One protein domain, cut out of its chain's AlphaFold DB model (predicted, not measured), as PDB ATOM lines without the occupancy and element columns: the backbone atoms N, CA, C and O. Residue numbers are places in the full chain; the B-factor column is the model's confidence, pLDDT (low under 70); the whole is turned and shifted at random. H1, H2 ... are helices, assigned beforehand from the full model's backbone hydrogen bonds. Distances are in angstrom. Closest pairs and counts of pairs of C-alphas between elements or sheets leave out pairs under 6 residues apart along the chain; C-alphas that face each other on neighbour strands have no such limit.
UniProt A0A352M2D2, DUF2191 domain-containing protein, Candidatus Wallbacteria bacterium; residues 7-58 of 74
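What this domain is: This is residues 7 to 58 of the 74 residues of the protein "DUF2191 domain-containing protein" of Candidatus Wallbacteria bacterium (UniProt A0A352M2D2). An open, drawn-out chain: a looped stretch, residues 7 to 18, folds back on itself and leads into the short helix H1, which stands free near one end, and a long link, residues 26 to 37, leads away to the long helix H2, an arm that makes the other end. The two helices have no contact with each other. The printed part has 52 residues with two named helices, H1 then H2, and no named strand; the class is all helix, though under half of the residues, 25 of 52, are in named elements. It is extended, with a radius of gyration of the C-alphas of 17.1 A and spans of 47 by 28 by 17 A.

Where its parts are: After residues 7 to 18, H1 takes residues 19 to 25, from C-alpha 19 at (-3.551, -41.420, 29.810). H2, residues 38 to 55, measures 25.8 A and ends at C-alpha 55, (9.016, -46.632, -10.229).

How they stand to each other: H1 and H2 are apart. Residues 19 to 34 and 36 to 58 stand free. In H1 and H2 every O i to N i+4 pair is within hydrogen-bond range.

The domain as a whole: The C-alphas farthest apart, those of Asp 12 and Lys 58, are 50.5 A apart. The printed part has no cut. The link from H1 to H2, 12 residues, is long. Residues 55 to 58 have pLDDT under 70.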
ATOM      1  N   GLY A   7       5.958 -41.040  22.350       76.75
ATOM      2  CA  GLY A   7       6.353 -40.973  23.758       76.75
ATOM      3  C   GLY A   7       7.833 -40.633  23.904       76.75
ATOM      4  O   GLY A   7       8.603 -40.791  22.957       76.75
ATOM      5  N   THR A   8       8.227 -40.170  25.087       78.69
ATOM      6  CA  THR A   8       9.638 -40.007  25.456       78.69
ATOM      7  C   THR A   8      10.025 -41.145  26.391       78.69
ATOM      8  O   THR A   8       9.243 -41.517  27.269       78.69
ATOM      9  N   ILE A   9      11.216 -41.708  26.193       78.69
ATOM     10  CA  ILE A   9      11.813 -42.637  27.154       78.69
ATOM     11  C   ILE A   9      12.423 -41.785  28.269       78.69
ATOM     12  O   ILE A   9      13.260 -40.920  28.009       78.69
ATOM     13  N   LEU A  10      11.941 -41.977  29.488       83.06
ATOM     14  CA  LEU A  10      12.420 -41.301  30.681       83.06
ATOM     15  C   LEU A  10      13.801 -41.855  31.094       83.06
ATOM     16  O   LEU A  10      14.155 -42.977  30.723       83.06
ATOM     17  N   PRO A  11      14.597 -41.098  31.874       80.25
ATOM     18  CA  PRO A  11      15.949 -41.506  32.280       80.25
ATOM     19  C   PRO A  11      16.009 -42.796  33.111       80.25
ATOM     20  O   PRO A  11      17.059 -43.418  33.219       80.25
ATOM     21  N   ASP A  12      14.887 -43.185  33.708       87.81
ATOM     22  CA  ASP A  12      14.698 -44.401  34.498       87.81
ATOM     23  C   ASP A  12      14.304 -45.624  33.644       87.81
ATOM     24  O   ASP A  12      14.064 -46.704  34.182       87.81
ATOM     25  N   GLY A  13      14.236 -45.464  32.318       76.81
ATOM     26  CA  GLY A  13      13.893 -46.521  31.369       76.81
ATOM     27  C   GLY A  13      12.392 -46.705  31.126       76.81
ATOM     28  O   GLY A  13      12.017 -47.578  30.341       76.81
ATOM     29  N   HIS A  14      11.520 -45.897  31.739       81.38
ATOM     30  CA  HIS A  14      10.076 -45.962  31.491       81.38
ATOM     31  C   HIS A  14       9.663 -45.156  30.252       81.38
ATOM     32  O   HIS A  14      10.282 -44.159  29.894       81.38
ATOM     33  N   ILE A  15       8.568 -45.552  29.599       81.00
ATOM     34  CA  ILE A  15       7.995 -44.807  28.469       81.00
ATOM     35  C   ILE A  15       6.859 -43.924  28.976       81.00
ATOM     36  O   ILE A  15       5.917 -44.412  29.602       81.00
ATOM     37  N   SER A  16       6.897 -42.632  28.648       82.75
ATOM     38  CA  SER A  16       5.781 -41.729  28.925       82.75
ATOM     39  C   SER A  16       4.593 -42.064  28.008       82.75
ATOM     40  O   SER A  16       4.596 -41.707  26.825       82.75
ATOM     41  N   VAL A  17       3.572 -42.746  28.530       82.06
ATOM     42  CA  VAL A  17       2.354 -43.085  27.777       82.06
ATOM     43  C   VAL A  17       1.223 -42.115  28.141       82.06
ATOM     44  O   VAL A  17       0.903 -41.982  29.324       82.06
ATOM     45  N   PRO A  18       0.565 -41.457  27.165       85.38
ATOM     46  CA  PRO A  18      -0.586 -40.601  27.440       85.38
ATOM     47  C   PRO A  18      -1.731 -41.364  28.135       85.38
ATOM     48  O   PRO A  18      -2.019 -42.505  27.756       85.38
ATOM     49  N   PRO A  19      -2.471 -40.748  29.077       84.88
ATOM     50  CA  PRO A  19      -3.551 -41.420  29.810       84.88
ATOM     51  C   PRO A  19      -4.648 -42.012  28.910       84.88
ATOM     52  O   PRO A  19      -5.229 -43.055  29.215       84.88
ATOM     53  N   GLU A  20      -4.929 -41.372  27.774       85.81
ATOM     54  CA  GLU A  20      -5.894 -41.866  26.786       85.81
ATOM     55  C   GLU A  20      -5.460 -43.188  26.147       85.81
ATOM     56  O   GLU A  20      -6.290 -44.064  25.897       85.81
ATOM     57  N   MET A  21      -4.154 -43.351  25.923       83.88
ATOM     58  CA  MET A  21      -3.573 -44.581  25.392       83.88
ATOM     59  C   MET A  21      -3.618 -45.690  26.436       83.88
ATOM     60  O   MET A  21      -4.041 -46.798  26.115       83.88
ATOM     61  N   VAL A  22      -3.311 -45.381  27.700       81.38
ATOM     62  CA  VAL A  22      -3.420 -46.341  28.811       81.38
ATOM     63  C   VAL A  22      -4.845 -46.895  28.927       81.38
ATOM     64  O   VAL A  22      -5.034 -48.104  29.034       81.38
ATOM     65  N   LYS A  23      -5.873 -46.042  28.804       85.25
ATOM     66  CA  LYS A  23      -7.282 -46.483  28.808       85.25
ATOM     67  C   LYS A  23      -7.621 -47.433  27.655       85.25
ATOM     68  O   LYS A  23      -8.453 -48.320  27.834       85.25
ATOM     69  N   LYS A  24      -7.024 -47.240  26.475       83.19
ATOM     70  CA  LYS A  24      -7.226 -48.117  25.308       83.19
ATOM     71  C   LYS A  24      -6.480 -49.442  25.475       83.19
ATOM     72  O   LYS A  24      -7.060 -50.486  25.198       83.19
ATOM     73  N   ILE A  25      -5.244 -49.396  25.973       81.44
ATOM     74  CA  ILE A  25      -4.394 -50.569  26.212       81.44
ATOM     75  C   ILE A  25      -4.989 -51.460  27.311       81.44
ATOM     76  O   ILE A  25      -5.097 -52.663  27.111       81.44
ATOM     77  N   ASN A  26      -5.488 -50.882  28.411       80.81
ATOM     78  CA  ASN A  26      -6.095 -51.638  29.517       80.81
ATOM     79  C   ASN A  26      -7.336 -52.453  29.110       80.81
ATOM     80  O   ASN A  26      -7.710 -53.391  29.809       80.81
ATOM     81  N   LYS A  27      -7.991 -52.117  27.991       82.75
ATOM     82  CA  LYS A  27      -9.118 -52.901  27.454       82.75
ATOM     83  C   LYS A  27      -8.662 -54.150  26.689       82.75
ATOM     84  O   LYS A  27      -9.498 -54.980  26.336       82.75
ATOM     85  N   ILE A  28      -7.366 -54.289  26.415       83.25
ATOM     86  CA  ILE A  28      -6.786 -55.365  25.616       83.25
ATOM     87  C   ILE A  28      -6.075 -56.339  26.562       83.25
ATOM     88  O   ILE A  28      -5.096 -55.984  27.208       83.25
ATOM     89  N   LYS A  29      -6.551 -57.590  26.634       74.94
ATOM     90  CA  LYS A  29      -5.977 -58.618  27.527       74.94
ATOM     91  C   LYS A  29      -4.559 -59.055  27.147       74.94
ATOM     92  O   LYS A  29      -3.805 -59.444  28.023       74.94
ATOM     93  N   ASN A  30      -4.221 -59.017  25.859       80.81
ATOM     94  CA  ASN A  30      -2.902 -59.374  25.340       80.81
ATOM     95  C   ASN A  30      -2.532 -58.419  24.208       80.81
ATOM     96  O   ASN A  30      -3.232 -58.356  23.196       80.81
ATOM     97  N   PHE A  31      -1.424 -57.702  24.363       78.25
ATOM     98  CA  PHE A  31      -0.883 -56.821  23.336       78.25
ATOM     99  C   PHE A  31       0.634 -56.983  23.253       78.25
ATOM    100  O   PHE A  31       1.292 -57.338  24.228       78.25
ATOM    101  N   LYS A  32       1.182 -56.736  22.063       78.12
ATOM    102  CA  LYS A  32       2.624 -56.635  21.839       78.12
ATOM    103  C   LYS A  32       2.981 -55.160  21.714       78.12
ATOM    104  O   LYS A  32       2.274 -54.423  21.030       78.12
ATOM    105  N   VAL A  33       4.056 -54.753  22.377       76.56
ATOM    106  CA  VAL A  33       4.610 -53.403  22.259       76.56
ATOM    107  C   VAL A  33       5.807 -53.473  21.328       76.56
ATOM    108  O   VAL A  33       6.697 -54.295  21.532       76.56
ATOM    109  N   PHE A  34       5.817 -52.608  20.321       76.00
ATOM    110  CA  PHE A  34       6.963 -52.395  19.450       76.00
ATOM    111  C   PHE A  34       7.446 -50.971  19.677       76.00
ATOM    112  O   PHE A  34       6.657 -50.028  19.615       76.00
ATOM    113  N   ILE A  35       8.728 -50.833  19.990       76.06
ATOM    114  CA  ILE A  35       9.382 -49.537  20.113       76.06
ATOM    115  C   ILE A  35      10.204 -49.393  18.846       76.06
ATOM    116  O   ILE A  35      11.109 -50.188  18.618       76.06
ATOM    117  N   ILE A  36       9.844 -48.421  18.019       74.88
ATOM    118  CA  ILE A  36      10.554 -48.126  16.778       74.88
ATOM    119  C   ILE A  36      11.228 -46.778  16.977       74.88
ATOM    120  O   ILE A  36      10.588 -45.815  17.418       74.88
ATOM    121  N   SER A  37      12.529 -46.712  16.708       75.56
ATOM    122  CA  SER A  37      13.257 -45.454  16.820       75.56
ATOM    123  C   SER A  37      12.869 -44.513  15.678       75.56
ATOM    124  O   SER A  37      12.589 -44.933  14.558       75.56
ATOM    125  N   LEU A  38      12.860 -43.206  15.949       74.25
ATOM    126  CA  LEU A  38      12.500 -42.221  14.927       74.25
ATOM    127  C   LEU A  38      13.488 -42.234  13.745       74.25
ATOM    128  O   LEU A  38      13.096 -41.917  12.629       74.25
ATOM    129  N   SER A  39      14.744 -42.613  13.996       76.75
ATOM    130  CA  SER A  39      15.778 -42.829  12.979       76.75
ATOM    131  C   SER A  39      15.419 -43.961  12.025       76.75
ATOM    132  O   SER A  39      15.412 -43.730  10.823       76.75
ATOM    133  N   GLU A  40      15.031 -45.129  12.547       75.75
ATOM    134  CA  GLU A  40      14.625 -46.272  11.714       75.75
ATOM    135  C   GLU A  40      13.415 -45.913  10.849       75.75
ATOM    136  O   GLU A  40      13.414 -46.165   9.652       75.75
ATOM    137  N   VAL A  41      12.424 -45.211  11.415       77.06
ATOM    138  CA  VAL A  41      11.257 -44.751  10.643       77.06
ATOM    139  C   VAL A  41      11.662 -43.805   9.510       77.06
ATOM    140  O   VAL A  41      11.097 -43.872   8.419       77.06
ATOM    141  N   ILE A  42      12.605 -42.894   9.757       77.50
ATOM    142  CA  ILE A  42      13.083 -41.954   8.736       77.50
ATOM    143  C   ILE A  42      13.836 -42.696   7.632       77.50
ATOM    144  O   ILE A  42      13.633 -42.383   6.456       77.50
ATOM    145  N   ASP A  43      14.681 -43.656   7.998       80.38
ATOM    146  CA  ASP A  43      15.473 -44.436   7.053       80.38
ATOM    147  C   ASP A  43      14.571 -45.322   6.180       80.38
ATOM    148  O   ASP A  43      14.648 -45.232   4.952       80.38
ATOM    149  N   ASP A  44      13.610 -46.030   6.782       77.31
ATOM    150  CA  ASP A  44      12.612 -46.840   6.071       77.31
ATOM    151  C   ASP A  44      11.762 -45.982   5.116       77.31
ATOM    152  O   ASP A  44      11.520 -46.337   3.958       77.31
ATOM    153  N   GLN A  45      11.322 -44.799   5.566       77.25
ATOM    154  CA  GLN A  45      10.575 -43.865   4.717       77.25
ATOM    155  C   GLN A  45      11.416 -43.339   3.554       77.25
ATOM    156  O   GLN A  45      10.883 -43.062   2.473       77.25
ATOM    157  N   ARG A  46      12.722 -43.160   3.763       77.81
ATOM    158  CA  ARG A  46      13.645 -42.683   2.735       77.81
ATOM    159  C   ARG A  46      13.888 -43.756   1.682       77.81
ATOM    160  O   ARG A  46      13.808 -43.438   0.496       77.81
ATOM    161  N   GLU A  47      14.096 -44.998   2.106       79.94
ATOM    162  CA  GLU A  47      14.243 -46.147   1.214       79.94
ATOM    163  C   GLU A  47      12.975 -46.355   0.376       79.94
ATOM    164  O   GLU A  47      13.043 -46.323  -0.856       79.94
ATOM    165  N   ALA A  48      11.800 -46.394   1.015       77.50
ATOM    166  CA  ALA A  48      10.519 -46.504   0.318       77.50
ATOM    167  C   ALA A  48      10.288 -45.349  -0.675       77.50
ATOM    168  O   ALA A  48       9.785 -45.543  -1.787       77.50
ATOM    169  N   LYS A  49      10.683 -44.121  -0.314       80.44
ATOM    170  CA  LYS A  49      10.592 -42.957  -1.208       80.44
ATOM    171  C   LYS A  49      11.516 -43.090  -2.417       80.44
ATOM    172  O   LYS A  49      11.133 -42.676  -3.516       80.44
ATOM    173  N   ASP A  50      12.714 -43.624  -2.237       80.56
ATOM    174  CA  ASP A  50      13.663 -43.818  -3.327       80.56
ATOM    175  C   ASP A  50      13.257 -44.991  -4.235       80.56
ATOM    176  O   ASP A  50      13.396 -44.888  -5.457       80.56
ATOM    177  N   GLU A  51      12.637 -46.043  -3.696       78.69
ATOM    178  CA  GLU A  51      11.976 -47.083  -4.494       78.69
ATOM    179  C   GLU A  51      10.798 -46.531  -5.309       78.69
ATOM    180  O   GLU A  51      10.727 -46.738  -6.526       78.69
ATOM    181  N   LEU A  52       9.918 -45.739  -4.689       74.94
ATOM    182  CA  LEU A  52       8.810 -45.083  -5.389       74.94
ATOM    183  C   LEU A  52       9.305 -44.137  -6.489       74.94
ATOM    184  O   LEU A  52       8.717 -44.083  -7.572       74.94
ATOM    185  N   LYS A  53      10.411 -43.419  -6.262       75.62
ATOM    186  CA  LYS A  53      11.047 -42.602  -7.307       75.62
ATOM    187  C   LYS A  53      11.561 -43.443  -8.472       75.62
ATOM    188  O   LYS A  53      11.405 -43.005  -9.607       75.62
ATOM    189  N   LYS A  54      12.135 -44.627  -8.229       75.88
ATOM    190  CA  LYS A  54      12.588 -45.541  -9.301       75.88
ATOM    191  C   LYS A  54      11.423 -46.078 -10.140       75.88
ATOM    192  O   LYS A  54      11.599 -46.363 -11.324       75.88
ATOM    193  N   LEU A  55      10.242 -46.215  -9.540       68.81
ATOM    194  CA  LEU A  55       9.016 -46.632 -10.229       68.81
ATOM    195  C   LEU A  55       8.331 -45.471 -10.968       68.81
ATOM    196  O   LEU A  55       7.626 -45.696 -11.958       68.81
ATOM    197  N   ARG A  56       8.567 -44.223 -10.541       58.91
ATOM    198  CA  ARG A  56       8.036 -43.008 -11.171       58.91
ATOM    199  C   ARG A  56       8.609 -42.860 -12.588       58.91
ATOM    200  O   ARG A  56       9.746 -42.449 -12.773       58.91
ATOM    201  N   GLY A  57       7.804 -43.223 -13.586       62.66
ATOM    202  CA  GLY A  57       8.177 -43.235 -15.009       62.66
ATOM    203  C   GLY A  57       8.092 -44.612 -15.681       62.66
ATOM    204  O   GLY A  57       8.027 -44.677 -16.903       62.66
ATOM    205  N   LYS A  58       8.030 -45.706 -14.907       61.88
ATOM    206  CA  LYS A  58       7.747 -47.064 -15.422       61.88
ATOM    207  C   LYS A  58       6.278 -47.462 -15.294       61.88
ATOM    208  O   LYS A  58       5.825 -48.366 -15.989       61.88
TER     209      LYS A  58